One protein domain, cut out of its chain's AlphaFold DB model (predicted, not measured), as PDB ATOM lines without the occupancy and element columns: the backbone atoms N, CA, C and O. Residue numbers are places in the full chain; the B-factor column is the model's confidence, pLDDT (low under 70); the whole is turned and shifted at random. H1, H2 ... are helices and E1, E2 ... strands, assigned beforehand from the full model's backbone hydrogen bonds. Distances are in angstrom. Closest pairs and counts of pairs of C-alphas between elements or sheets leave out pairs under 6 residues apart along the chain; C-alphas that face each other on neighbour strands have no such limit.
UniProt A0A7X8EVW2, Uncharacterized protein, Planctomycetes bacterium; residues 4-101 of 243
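What this domain is: This is residues 4 to 101 of the 243 residues of an uncharacterized protein of Planctomycetes bacterium (UniProt A0A7X8EVW2). Two small pairs of parallel strands, E2 with E3 and E1 with E4, stand side by side in the middle, with helices on both sides: H1 and H5 packed together on one, H4 with the short H2 and H3 on the other. The strand pairs make only a loose row, E1 being near E2 without pairing with it. The printed part has 98 residues, with five named helices and four named strands in the order H1 E1 H2 H3 E2 H4 E3 H5 E4; the class is mixed, helices and strands. It is compact, with a radius of gyration of the C-alphas of 13.0 A, and rounded, spanning 34 by 28 by 24 A.

Where its parts are: E2 is residues 46 to 50, 12.2 A long, with C-alpha 46 at (197.842, 146.711, 139.192). E3 is residues 71 to 75, 12.8 A. E1 is residues 20 to 22, 6.4 A, and E4 is residues 98 to 100, 6.2 A, ending with C-alpha 100 at (194.507, 131.478, 134.710). H1, the longest helix, is residues 4 to 16, 18.3 A, beginning with C-alpha 4 at (208.878, 136.894, 121.691). H4 is residues 53 to 63, 15.4 A; H5 is residues 81 to 87, 10.0 A; H3 is residues 35 to 41, 9.8 A; H2 is residues 26 to 29, 4.9 A.

How they stand to each other: E2 and E3 are parallel neighbours at 21 degrees, with N 48 and O 72 within hydrogen-bond range at 2.8 A. E2, H4, E3 form a strand-helix-strand unit, two parallel neighbour strands with a helix between, and its crossover is right-handed. The closest C-alphas of H4 and E3 are those of Pro 53 and Thr 73, 5.8 A apart. E1 and E2 are near each other. E1 and E4 are parallel neighbours at 34 degrees, with N 22 and O 99 within hydrogen-bond range at 2.8 A. H1 and E2 come closest at the C-alphas of Ala 9 and Leu 49, 7.7 A. H1 and H5 touch, closest at the C-alphas of Thr 5 and Val 81, 5.5 A, with a steep tilt of 39 degrees, the same way. H2 and H4 only just touch, with 3 pairs of C-alphas within 8 A, closest at Cys 27 and Leu 59, 6.8 A. H3 and H4 are close but not clearly touching, closest at the C-alphas of Leu 38 and Ala 63, 7.4 A. H4 and H5 are apart. Every O i to N i+4 pair is within hydrogen-bond range in H1, H3, H4 and H5; H2 is too short for such a pair.

The domain as a whole: The C-alphas farthest apart are those of Ala 35 and Asp 82, 35.1 A. The printed part has no cut and no long link. The model's mean pLDDT over the printed part is 89.5; residues 43, 67 and 69 are under 70.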
ATOM      1  N   SER A   4     207.630 136.748 120.937       91.56
ATOM      2  CA  SER A   4     208.878 136.894 121.691       91.56
ATOM      3  C   SER A   4     208.697 137.730 122.958       91.56
ATOM      4  O   SER A   4     209.083 137.281 124.035       91.56
ATOM      5  N   THR A   5     208.052 138.899 122.866       92.69
ATOM      6  CA  THR A   5     207.781 139.757 124.032       92.69
ATOM      7  C   THR A   5     206.818 139.106 125.013       92.69
ATOM      8  O   THR A   5     207.054 139.174 126.217       92.69
ATOM      9  N   ARG A   6     205.785 138.400 124.527       93.00
ATOM     10  CA  ARG A   6     204.884 137.628 125.401       93.00
ATOM     11  C   ARG A   6     205.643 136.558 126.190       93.00
ATOM     12  O   ARG A   6     205.481 136.471 127.403       93.00
ATOM     13  N   LYS A   7     206.469 135.750 125.516       94.38
ATOM     14  CA  LYS A   7     207.252 134.687 126.167       94.38
ATOM     15  C   LYS A   7     208.244 135.252 127.183       94.38
ATOM     16  O   LYS A   7     208.331 134.724 128.284       94.38
ATOM     17  N   ALA A   8     208.933 136.342 126.843       94.44
ATOM     18  CA  ALA A   8     209.859 137.006 127.757       94.44
ATOM     19  C   ALA A   8     209.159 137.541 129.016       94.44
ATOM     20  O   ALA A   8     209.643 137.315 130.121       94.44
ATOM     21  N   ALA A   9     207.992 138.182 128.866       93.94
ATOM     22  CA  ALA A   9     207.187 138.653 129.994       93.94
ATOM     23  C   ALA A   9     206.786 137.508 130.938       93.94
ATOM     24  O   ALA A   9     206.935 137.619 132.153       93.94
ATOM     25  N   LEU A  10     206.302 136.394 130.376       94.19
ATOM     26  CA  LEU A  10     205.902 135.224 131.162       94.19
ATOM     27  C   LEU A  10     207.087 134.601 131.898       94.19
ATOM     28  O   LEU A  10     206.968 134.310 133.085       94.19
ATOM     29  N   GLN A  11     208.232 134.461 131.227       94.44
ATOM     30  CA  GLN A  11     209.448 133.943 131.849       94.44
ATOM     31  C   GLN A  11     209.916 134.836 133.005       94.44
ATOM     32  O   GLN A  11     210.319 134.320 134.048       94.44
ATOM     33  N   ALA A  12     209.851 136.162 132.847       93.25
ATOM     34  CA  ALA A  12     210.209 137.107 133.904       93.25
ATOM     35  C   ALA A  12     209.293 136.956 135.132       93.25
ATOM     36  O   ALA A  12     209.790 136.849 136.249       93.25
ATOM     37  N   LEU A  13     207.975 136.856 134.919       93.62
ATOM     38  CA  LEU A  13     206.991 136.633 135.988       93.62
ATOM     39  C   LEU A  13     207.206 135.294 136.713       93.62
ATOM     40  O   LEU A  13     207.151 135.236 137.940       93.62
ATOM     41  N   GLU A  14     207.461 134.215 135.966       92.94
ATOM     42  CA  GLU A  14     207.732 132.886 136.533       92.94
ATOM     43  C   GLU A  14     209.031 132.864 137.345       92.94
ATOM     44  O   GLU A  14     209.055 132.326 138.449       92.94
ATOM     45  N   THR A  15     210.090 133.490 136.828       92.81
ATOM     46  CA  THR A  15     211.399 133.565 137.499       92.81
ATOM     47  C   THR A  15     211.324 134.397 138.779       92.81
ATOM     48  O   THR A  15     211.974 134.065 139.767       92.81
ATOM     49  N   ALA A  16     210.509 135.454 138.782       91.81
ATOM     50  CA  ALA A  16     210.291 136.295 139.955       91.81
ATOM     51  C   ALA A  16     209.438 135.618 141.047       91.81
ATOM     52  O   ALA A  16     209.450 136.072 142.189       91.81
ATOM     53  N   GLY A  17     208.699 134.546 140.728       92.38
ATOM     54  CA  GLY A  17     207.874 133.817 141.703       92.38
ATOM     55  C   GLY A  17     206.678 134.617 142.238       92.38
ATOM     56  O   GLY A  17     206.262 134.430 143.384       92.38
ATOM     57  N   VAL A  18     206.142 135.531 141.427       92.00
ATOM     58  CA  VAL A  18     205.058 136.446 141.816       92.00
ATOM     59  C   VAL A  18     203.683 135.897 141.438       92.00
ATOM     60  O   VAL A  18     203.531 135.141 140.477       92.00
ATOM     61  N   GLU A  19     202.651 136.284 142.185       92.06
ATOM     62  CA  GLU A  19     201.255 136.031 141.828       92.06
ATOM     63  C   GLU A  19     200.847 136.928 140.654       92.06
ATOM     64  O   GLU A  19     201.043 138.142 140.689       92.06
ATOM     65  N   TYR A  20     200.247 136.344 139.615       93.19
ATOM     66  CA  TYR A  20     199.699 137.111 138.497       93.19
ATOM     67  C   TYR A  20     198.506 136.414 137.858       93.19
ATOM     68  O   TYR A  20     198.405 135.184 137.832       93.19
ATOM     69  N   VAL A  21     197.618 137.227 137.291       94.12
ATOM     70  CA  VAL A  21     196.478 136.766 136.501       94.12
ATOM     71  C   VAL A  21     196.892 136.658 135.035       94.12
ATOM     72  O   VAL A  21     197.462 137.591 134.472       94.12
ATOM     73  N   TYR A  22     196.600 135.522 134.409       95.00
ATOM     74  CA  TYR A  22     196.907 135.242 133.011       95.00
ATOM     75  C   TYR A  22     195.635 134.973 132.211       95.00
ATOM     76  O   TYR A  22     194.758 134.241 132.660       95.00
ATOM     77  N   THR A  23     195.565 135.514 130.998       94.12
ATOM     78  CA  THR A  23     194.543 135.175 130.007       94.12
ATOM     79  C   THR A  23     195.135 135.246 128.604       94.12
ATOM     80  O   THR A  23     195.984 136.097 128.330       94.12
ATOM     81  N   ASP A  24     194.681 134.369 127.710       91.88
ATOM     82  CA  ASP A  24     195.120 134.354 126.310       91.88
ATOM     83  C   ASP A  24     194.469 135.474 125.480       91.88
ATOM     84  O   ASP A  24     195.045 135.939 124.494       91.88
ATOM     85  N   ASP A  25     193.284 135.947 125.884       92.75
ATOM     86  CA  ASP A  25     192.552 137.003 125.183       92.75
ATOM     87  C   ASP A  25     191.832 137.951 126.150       92.75
ATOM     88  O   ASP A  25     190.649 137.795 126.463       92.75
ATOM     89  N   LEU A  26     192.536 139.009 126.560       94.50
ATOM     90  CA  LEU A  26     191.959 140.073 127.385       94.50
ATOM     91  C   LEU A  26     190.757 140.754 126.703       94.50
ATOM     92  O   LEU A  26     189.828 141.179 127.385       94.50
ATOM     93  N   CYS A  27     190.727 140.830 125.363       95.19
ATOM     94  CA  CYS A  27     189.580 141.407 124.655       95.19
ATOM     95  C   CYS A  27     188.332 140.541 124.836       95.19
ATOM     96  O   CYS A  27     187.241 141.074 125.026       95.19
ATOM     97  N   GLY A  28     188.489 139.219 124.780       94.81
ATOM     98  CA  GLY A  28     187.411 138.272 125.050       94.81
ATOM     99  C   GLY A  28     186.959 138.306 126.504       94.81
ATOM    100  O   GLY A  28     185.758 138.348 126.774       94.81
ATOM    101  N   LEU A  29     187.915 138.357 127.434       93.75
ATOM    102  CA  LEU A  29     187.647 138.385 128.872       93.75
ATOM    103  C   LEU A  29     186.854 139.627 129.309       93.75
ATOM    104  O   LEU A  29     186.003 139.516 130.191       93.75
ATOM    105  N   CYS A  30     187.112 140.776 128.674       94.12
ATOM    106  CA  CYS A  30     186.445 142.054 128.944       94.12
ATOM    107  C   CYS A  30     185.289 142.371 127.979       94.12
ATOM    108  O   CYS A  30     184.812 143.505 127.948       94.12
ATOM    109  N   ALA A  31     184.839 141.415 127.156       92.38
ATOM    110  CA  ALA A  31     183.732 141.655 126.228       92.38
ATOM    111  C   ALA A  31     182.422 141.990 126.959       92.38
ATOM    112  O   ALA A  31     181.617 142.742 126.419       92.38
ATOM    113  N   GLU A  32     182.251 141.511 128.187       86.94
ATOM    114  CA  GLU A  32     181.157 141.827 129.108       86.94
ATOM    115  C   GLU A  32     181.735 142.061 130.520       86.94
ATOM    116  O   GLU A  32     182.895 141.699 130.758       86.94
ATOM    117  N   PRO A  33     180.969 142.639 131.467       88.25
ATOM    118  CA  PRO A  33     181.392 142.741 132.861       88.25
ATOM    119  C   PRO A  33     181.825 141.384 133.425       88.25
ATOM    120  O   PRO A  33     181.140 140.373 133.243       88.25
ATOM    121  N   ASN A  34     182.957 141.357 134.130       89.19
ATOM    122  CA  ASN A  34     183.575 140.114 134.581       89.19
ATOM    123  C   ASN A  34     183.852 140.150 136.089       89.19
ATOM    124  O   ASN A  34     184.861 140.685 136.540       89.19
ATOM    125  N   ALA A  35     182.946 139.559 136.871       89.50
ATOM    126  CA  ALA A  35     183.019 139.565 138.333       89.50
ATOM    127  C   ALA A  35     184.261 138.849 138.892       89.50
ATOM    128  O   ALA A  35     184.789 139.263 139.923       89.50
ATOM    129  N   GLU A  36     184.744 137.801 138.222       90.44
ATOM    130  CA  GLU A  36     185.941 137.067 138.643       90.44
ATOM    131  C   GLU A  36     187.193 137.933 138.469       90.44
ATOM    132  O   GLU A  36     187.962 138.110 139.415       90.44
ATOM    133  N   LEU A  37     187.333 138.573 137.302       90.00
ATOM    134  CA  LEU A  37     188.397 139.543 137.046       90.00
ATOM    135  C   LEU A  37     188.345 140.703 138.052       90.00
ATOM    136  O   LEU A  37     189.371 141.073 138.617       90.00
ATOM    137  N   LEU A  38     187.153 141.247 138.316       88.50
ATOM    138  CA  LEU A  38     186.966 142.319 139.296       88.50
ATOM    139  C   LEU A  38     187.370 141.883 140.704       88.50
ATOM    140  O   LEU A  38     188.043 142.634 141.400       88.50
ATOM    141  N   THR A  39     187.001 140.675 141.122       89.00
ATOM    142  CA  THR A  39     187.341 140.152 142.453       89.00
ATOM    143  C   THR A  39     188.853 140.045 142.644       89.00
ATOM    144  O   THR A  39     189.354 140.342 143.725       89.00
ATOM    145  N   LEU A  40     189.581 139.667 141.591       86.69
ATOM    146  CA  LEU A  40     191.037 139.538 141.623       86.69
ATOM    147  C   LEU A  40     191.761 140.891 141.588       86.69
ATOM    148  O   LEU A  40     192.833 141.020 142.172       86.69
ATOM    149  N   LEU A  41     191.197 141.886 140.898       83.69
ATOM    150  CA  LEU A  41     191.878 143.155 140.622       83.69
ATOM    151  C   LEU A  41     191.451 144.319 141.531       83.69
ATOM    152  O   LEU A  41     192.196 145.287 141.681       83.69
ATOM    153  N   ASN A  42     190.265 144.277 142.135       71.81
ATOM    154  CA  ASN A  42     189.729 145.420 142.873       71.81
ATOM    155  C   ASN A  42     190.598 145.788 144.099       71.81
ATOM    156  O   ASN A  42     191.024 144.926 144.866       71.81
ATOM    157  N   ARG A  43     190.795 147.098 144.322       65.00
ATOM    158  CA  ARG A  43     191.506 147.709 145.471       65.00
ATOM    159  C   ARG A  43     193.013 147.426 145.572       65.00
ATOM    160  O   ARG A  43     193.569 147.543 146.663       65.00
ATOM    161  N   GLN A  44     193.685 147.101 144.468       71.62
ATOM    162  CA  GLN A  44     195.144 146.927 144.433       71.62
ATOM    163  C   GLN A  44     195.810 147.862 143.415       71.62
ATOM    164  O   GLN A  44     195.164 148.354 142.486       71.62
ATOM    165  N   LYS A  45     197.116 148.101 143.597       83.75
ATOM    166  CA  LYS A  45     197.980 148.600 142.524       83.75
ATOM    167  C   LYS A  45     198.148 147.472 141.510       83.75
ATOM    168  O   LYS A  45     198.511 146.364 141.898       83.75
ATOM    169  N   ILE A  46     197.857 147.736 140.239       86.75
ATOM    170  CA  ILE A  46     197.842 146.711 139.192       86.75
ATOM    171  C   ILE A  46     198.848 147.105 138.122       86.75
ATOM    172  O   ILE A  46     198.781 148.206 137.585       86.75
ATOM    173  N   MET A  47     199.729 146.176 137.763       90.62
ATOM    174  CA  MET A  47     200.546 146.284 136.559       90.62
ATOM    175  C   MET A  47     199.985 145.350 135.488       90.62
ATOM    176  O   MET A  47     199.865 144.145 135.704       90.62
ATOM    177  N   VAL A  48     199.635 145.899 134.328       92.94
ATOM    178  CA  VAL A  48     199.026 145.149 133.226       92.94
ATOM    179  C   VAL A  48     199.993 145.074 132.055       92.94
ATOM    180  O   VAL A  48     200.260 146.068 131.379       92.94
ATOM    181  N   LEU A  49     200.496 143.871 131.790       94.75
ATOM    182  CA  LEU A  49     201.362 143.572 130.653       94.75
ATOM    183  C   LEU A  49     200.480 143.103 129.489       94.75
ATOM    184  O   LEU A  49     200.015 141.965 129.474       94.75
ATOM    185  N   ALA A  50     200.197 143.987 128.531       95.75
ATOM    186  CA  ALA A  50     199.254 143.697 127.450       95.75
ATOM    187  C   ALA A  50     199.568 144.509 126.180       95.75
ATOM    188  O   ALA A  50     200.706 144.551 125.720       95.75
ATOM    189  N   CYS A  51     198.546 145.100 125.556       95.31
ATOM    190  CA  CYS A  51     198.689 145.937 124.370       95.31
ATOM    191  C   CYS A  51     198.795 147.427 124.737       95.31
ATOM    192  O   CYS A  51     199.253 147.773 125.824       95.31
ATOM    193  N   PHE A  52     198.404 148.314 123.820       96.56
ATOM    194  CA  PHE A  52     198.534 149.754 124.005       96.56
ATOM    195  C   PHE A  52     197.748 150.266 125.231       96.56
ATOM    196  O   PHE A  52     196.621 149.814 125.460       96.56
ATOM    197  N   PRO A  53     198.274 151.251 125.988       94.38
ATOM    198  CA  PRO A  53     197.674 151.706 127.245       94.38
ATOM    199  C   PRO A  53     196.209 152.144 127.143       94.38
ATOM    200  O   PRO A  53     195.405 151.793 128.004       94.38
ATOM    201  N   ARG A  54     195.824 152.867 126.079       95.94
ATOM    202  CA  ARG A  54     194.434 153.331 125.903       95.94
ATOM    203  C   ARG A  54     193.469 152.162 125.709       95.94
ATOM    204  O   ARG A  54     192.374 152.169 126.262       95.94
ATOM    205  N   ALA A  55     193.891 151.140 124.962       97.19
ATOM    206  CA  ALA A  55     193.113 149.920 124.779       97.19
ATOM    207  C   ALA A  55     192.947 149.158 126.099       97.19
ATOM    208  O   ALA A  55     191.845 148.721 126.410       97.19
ATOM    209  N   VAL A  56     194.019 149.035 126.886       95.69
ATOM    210  CA  VAL A  56     193.980 148.362 128.192       95.69
ATOM    211  C   VAL A  56     193.027 149.073 129.150       95.69
ATOM    212  O   VAL A  56     192.159 148.416 129.716       95.69
ATOM    213  N   ARG A  57     193.119 150.400 129.287       94.06
ATOM    214  CA  ARG A  57     192.204 151.166 130.153       94.06
ATOM    215  C   ARG A  57     190.748 150.969 129.746       94.06
ATOM    216  O   ARG A  57     189.945 150.558 130.575       94.06
ATOM    217  N   ALA A  58     190.436 151.129 128.460       95.38
ATOM    218  CA  ALA A  58     189.069 150.972 127.971       95.38
ATOM    219  C   ALA A  58     188.529 149.530 128.128       95.38
ATOM    220  O   ALA A  58     187.337 149.338 128.366       95.38
ATOM    221  N   LEU A  59     189.387 148.503 128.026       95.75
ATOM    222  CA  LEU A  59     189.022 147.109 128.322       95.75
ATOM    223  C   LEU A  59     188.677 146.915 129.803       95.75
ATOM    224  O   LEU A  59     187.683 146.264 130.121       95.75
ATOM    225  N   LEU A  60     189.497 147.450 130.706       92.88
ATOM    226  CA  LEU A  60     189.299 147.298 132.149       92.88
ATOM    227  C   LEU A  60     188.070 148.076 132.627       92.88
ATOM    228  O   LEU A  60     187.260 147.521 133.366       92.88
ATOM    229  N   GLU A  61     187.862 149.296 132.127       91.12
ATOM    230  CA  GLU A  61     186.635 150.067 132.355       91.12
ATOM    231  C   GLU A  61     185.397 149.283 131.909       91.12
ATOM    232  O   GLU A  61     184.436 149.159 132.667       91.12
ATOM    233  N   ARG A  62     185.435 148.671 130.714       91.50
ATOM    234  CA  ARG A  62     184.341 147.820 130.221       91.50
ATOM    235  C   ARG A  62     184.084 146.607 131.118       91.50
ATOM    236  O   ARG A  62     182.929 146.222 131.291       91.50
ATOM    237  N   ALA A  63     185.131 146.015 131.686       90.88
ATOM    238  CA  ALA A  63     184.999 144.913 132.634       90.88
ATOM    239  C   ALA A  63     184.450 145.352 134.006       90.88
ATOM    240  O   ALA A  63     184.065 144.484 134.791       90.88
ATOM    241  N   GLY A  64     184.390 146.663 134.280       88.88
ATOM    242  CA  GLY A  64     183.878 147.267 135.514       88.88
ATOM    243  C   GLY A  64     184.945 147.894 136.422       88.88
ATOM    244  O   GLY A  64     184.609 148.348 137.510       88.88
ATOM    245  N   LEU A  65     186.221 147.921 136.014       86.25
ATOM    246  CA  LEU A  65     187.317 148.573 136.748       86.25
ATOM    247  C   LEU A  65     187.407 150.048 136.356       86.25
ATOM    248  O   LEU A  65     188.308 150.464 135.630       86.25
ATOM    249  N   THR A  66     186.441 150.835 136.808       80.31
ATOM    250  CA  THR A  66     186.398 152.279 136.557       80.31
ATOM    251  C   THR A  66     187.304 153.036 137.529       80.31
ATOM    252  O   THR A  66     187.372 152.688 138.706       80.31
ATOM    253  N   ASP A  67     187.975 154.085 137.041       68.88
ATOM    254  CA  ASP A  67     188.668 155.099 137.851       68.88
ATOM    255  C   ASP A  67     189.700 154.568 138.865       68.88
ATOM    256  O   ASP A  67     189.835 155.102 139.966       68.88
ATOM    257  N   ASN A  68     190.470 153.533 138.507       73.12
ATOM    258  CA  ASN A  68     191.603 153.095 139.325       73.12
ATOM    259  C   ASN A  68     192.901 153.814 138.886       73.12
ATOM    260  O   ASN A  68     193.502 153.413 137.884       73.12
ATOM    261  N   PRO A  69     193.382 154.840 139.624       69.44
ATOM    262  CA  PRO A  69     194.598 155.579 139.270       69.44
ATOM    263  C   PRO A  69     195.879 154.749 139.439       69.44
ATOM    264  O   PRO A  69     196.953 155.192 139.044       69.44
ATOM    265  N   LEU A  70     195.782 153.556 140.030       79.38
ATOM    266  CA  LEU A  70     196.909 152.675 140.324       79.38
ATOM    267  C   LEU A  70     197.140 151.615 139.233       79.38
ATOM    268  O   LEU A  70     197.821 150.621 139.492       79.38
ATOM    269  N   ILE A  71     196.552 151.788 138.042       85.88
ATOM    270  CA  ILE A  71     196.797 150.920 136.885       85.88
ATOM    271  C   ILE A  71     198.019 151.432 136.117       85.88
ATOM    272  O   ILE A  71     197.960 152.433 135.399       85.88
ATOM    273  N   GLU A  72     199.110 150.685 136.212       89.06
ATOM    274  CA  GLU A  72     200.286 150.824 135.358       89.06
ATOM    275  C   GLU A  72     200.181 149.834 134.193       89.06
ATOM    276  O   GLU A  72     199.727 148.701 134.351       89.06
ATOM    277  N   THR A  73     200.583 150.247 132.991       91.62
ATOM    278  CA  THR A  73     200.483 149.405 131.790       91.62
ATOM    279  C   THR A  73     201.830 149.284 131.103       91.62
ATOM    280  O   THR A  73     202.470 150.302 130.838       91.62
ATOM    281  N   VAL A  74     202.202 148.068 130.715       92.88
ATOM    282  CA  VAL A  74     203.394 147.783 129.913       92.88
ATOM    283  C   VAL A  74     202.950 147.305 128.530       92.88
ATOM    284  O   VAL A  74     202.252 146.294 128.399       92.88
ATOM    285  N   ASN A  75     203.337 148.043 127.487       94.81
ATOM    286  CA  ASN A  75     202.917 147.764 126.115       94.81
ATOM    287  C   ASN A  75     203.817 146.725 125.434       94.81
ATOM    288  O   ASN A  75     204.815 147.047 124.793       94.81
ATOM    289  N   LEU A  76     203.401 145.465 125.451       95.00
ATOM    290  CA  LEU A  76     204.157 144.368 124.848       95.00
ATOM    291  C   LEU A  76     204.166 144.377 123.308       95.00
ATOM    292  O   LEU A  76     204.828 143.532 122.700       95.00
ATOM    293  N   ARG A  77     203.414 145.273 122.646       93.38
ATOM    294  CA  ARG A  77     203.409 145.363 121.174       93.38
ATOM    295  C   ARG A  77     204.626 146.084 120.617       93.38
ATOM    296  O   ARG A  77     205.044 145.733 119.519       93.38
ATOM    297  N   THR A  78     205.138 147.076 121.338       93.00
ATOM    298  CA  THR A  78     206.199 147.970 120.853       93.00
ATOM    299  C   THR A  78     207.443 147.952 121.734       93.00
ATOM    300  O   THR A  78     208.511 148.312 121.254       93.00
ATOM    301  N   THR A  79     207.340 147.528 122.999       90.94
ATOM    302  CA  THR A  79     208.506 147.414 123.883       90.94
ATOM    303  C   THR A  79     209.429 146.291 123.409       90.94
ATOM    304  O   THR A  79     208.987 145.164 123.200       90.94
ATOM    305  N   ALA A  80     210.722 146.586 123.251       91.00
ATOM    306  CA  ALA A  80     211.735 145.578 122.946       91.00
ATOM    307  C   ALA A  80     211.950 144.633 124.140       91.00
ATOM    308  O   ALA A  80     211.830 145.049 125.289       91.00
ATOM    309  N   VAL A  81     212.310 143.371 123.883       89.06
ATOM    310  CA  VAL A  81     212.498 142.352 124.937       89.06
ATOM    311  C   VAL A  81     213.539 142.784 125.976       89.06
ATOM    312  O   VAL A  81     213.279 142.682 127.172       89.06
ATOM    313  N   ASP A  82     214.677 143.320 125.536       84.56
ATOM    314  CA  ASP A  82     215.761 143.718 126.444       84.56
ATOM    315  C   ASP A  82     215.365 144.885 127.354       84.56
ATOM    316  O   ASP A  82     215.763 144.932 128.515       84.56
ATOM    317  N   THR A  83     214.576 145.826 126.830       86.56
ATOM    318  CA  THR A  83     214.013 146.942 127.597       86.56
ATOM    319  C   THR A  83     212.956 146.437 128.574       86.56
ATOM    320  O   THR A  83     213.009 146.751 129.754       86.56
ATOM    321  N   LEU A  84     212.052 145.570 128.107       88.12
ATOM    322  CA  LEU A  84     210.998 144.971 128.923       88.12
ATOM    323  C   LEU A  84     211.562 144.290 130.174       88.12
ATOM    324  O   LEU A  84     211.082 144.541 131.270       88.12
ATOM    325  N   VAL A  85     212.575 143.435 130.020       84.00
ATOM    326  CA  VAL A  85     213.146 142.684 131.150       84.00
ATOM    327  C   VAL A  85     213.832 143.609 132.161       84.00
ATOM    328  O   VAL A  85     213.814 143.313 133.350       84.00
ATOM    329  N   LYS A  86     214.417 144.724 131.708       83.75
ATOM    330  CA  LYS A  86     215.065 145.706 132.590       83.75
ATOM    331  C   LYS A  86     214.058 146.548 133.368       83.75
ATOM    332  O   LYS A  86     214.296 146.809 134.541       83.75
ATOM    333  N   ASP A  87     212.968 146.942 132.716       83.44
ATOM    334  CA  ASP A  87     211.977 147.871 133.269       83.44
ATOM    335  C   ASP A  87     210.905 147.161 134.116       83.44
ATOM    336  O   ASP A  87     210.164 147.802 134.864       83.44
ATOM    337  N   LEU A  88     210.787 145.832 133.997       86.12
ATOM    338  CA  LEU A  88     209.897 145.041 134.841       86.12
ATOM    339  C   LEU A  88     210.476 144.913 136.252       86.12
ATOM    340  O   LEU A  88     211.289 144.039 136.549       86.12
ATOM    341  N   HIS A  89     209.989 145.777 137.134       85.06
ATOM    342  CA  HIS A  89     210.255 145.719 138.563       85.06
ATOM    343  C   HIS A  89     209.056 145.109 139.292       85.06
ATOM    344  O   HIS A  89     207.918 145.551 139.129       85.06
ATOM    345  N   PHE A  90     209.320 144.091 140.108       83.75
ATOM    346  CA  PHE A  90     208.298 143.355 140.855       83.75
ATOM    347  C   PHE A  90     208.271 143.724 142.346       83.75
ATOM    348  O   PHE A  90     207.721 142.990 143.171       83.75
ATOM    349  N   ASP A  91     208.849 144.867 142.709       80.75
ATOM    350  CA  ASP A  91     208.871 145.340 144.090       80.75
ATOM    351  C   ASP A  91     207.449 145.590 144.608       80.75
ATOM    352  O   ASP A  91     206.618 146.223 143.955       80.75
ATOM    353  N   GLY A  92     207.150 145.065 145.799       77.81
ATOM    354  CA  GLY A  92     205.817 145.163 146.399       77.81
ATOM    355  C   GLY A  92     204.765 144.233 145.784       77.81
ATOM    356  O   GLY A  92     203.593 144.326 146.152       77.81
ATOM    357  N   THR A  93     205.152 143.324 144.882       83.62
ATOM    358  CA  THR A  93     204.258 142.259 144.405       83.62
ATOM    359  C   THR A  93     204.169 141.110 145.408       83.62
ATOM    360  O   THR A  93     205.070 140.864 146.212       83.62
ATOM    361  N   ARG A  94     203.035 140.406 145.393       84.69
ATOM    362  CA  ARG A  94     202.793 139.269 146.281       84.69
ATOM    363  C   ARG A  94     203.465 138.023 145.697       84.69
ATOM    364  O   ARG A  94     203.238 137.739 144.521       84.69
ATOM    365  N   PRO A  95     204.232 137.248 146.483       89.25
ATOM    366  CA  PRO A  95     204.671 135.925 146.060       89.25
ATOM    367  C   PRO A  95     203.463 135.031 145.784       89.25
ATOM    368  O   PRO A  95     202.470 135.080 146.514       89.25
ATOM    369  N   GLY A  96     203.544 134.193 144.758       90.38
ATOM    370  CA  GLY A  96     202.459 133.279 144.440       90.38
ATOM    371  C   GLY A  96     202.621 132.616 143.086       90.38
ATOM    372  O   GLY A  96     203.729 132.409 142.601       90.38
ATOM    373  N   ARG A  97     201.492 132.218 142.498       90.06
ATOM    374  CA  ARG A  97     201.461 131.458 141.245       90.06
ATOM    375  C   ARG A  97     200.558 132.114 140.212       90.06
ATOM    376  O   ARG A  97     199.720 132.950 140.540       90.06
ATOM    377  N   ARG A  98     200.683 131.654 138.969       94.69
ATOM    378  CA  ARG A  98     199.765 131.992 137.878       94.69
ATOM    379  C   ARG A  98     198.327 131.591 138.235       94.69
ATOM    380  O   ARG A  98     198.058 130.419 138.501       94.69
ATOM    381  N   ILE A  99     197.408 132.545 138.140       94.25
ATOM    382  CA  ILE A  99     195.957 132.341 138.166       94.25
ATOM    383  C   ILE A  99     195.459 132.500 136.729       94.25
ATOM    384  O   ILE A  99     195.588 133.571 136.147       94.25
ATOM    385  N   THR A 100     194.935 131.437 136.119       94.81
ATOM    386  CA  THR A 100     194.507 131.478 134.710       94.81
ATOM    387  C   THR A 100     193.018 131.777 134.606       94.81
ATOM    388  O   THR A 100     192.208 131.016 135.126       94.81
ATOM    389  N   LEU A 101     192.668 132.842 133.886       93.12
ATOM    390  CA  LEU A 101     191.305 133.181 133.498       93.12
ATOM    391  C   LEU A 101     191.098 132.872 132.019       93.12
ATOM    392  O   LEU A 101     191.797 133.396 131.147       93.12
TER     393      LEU A 101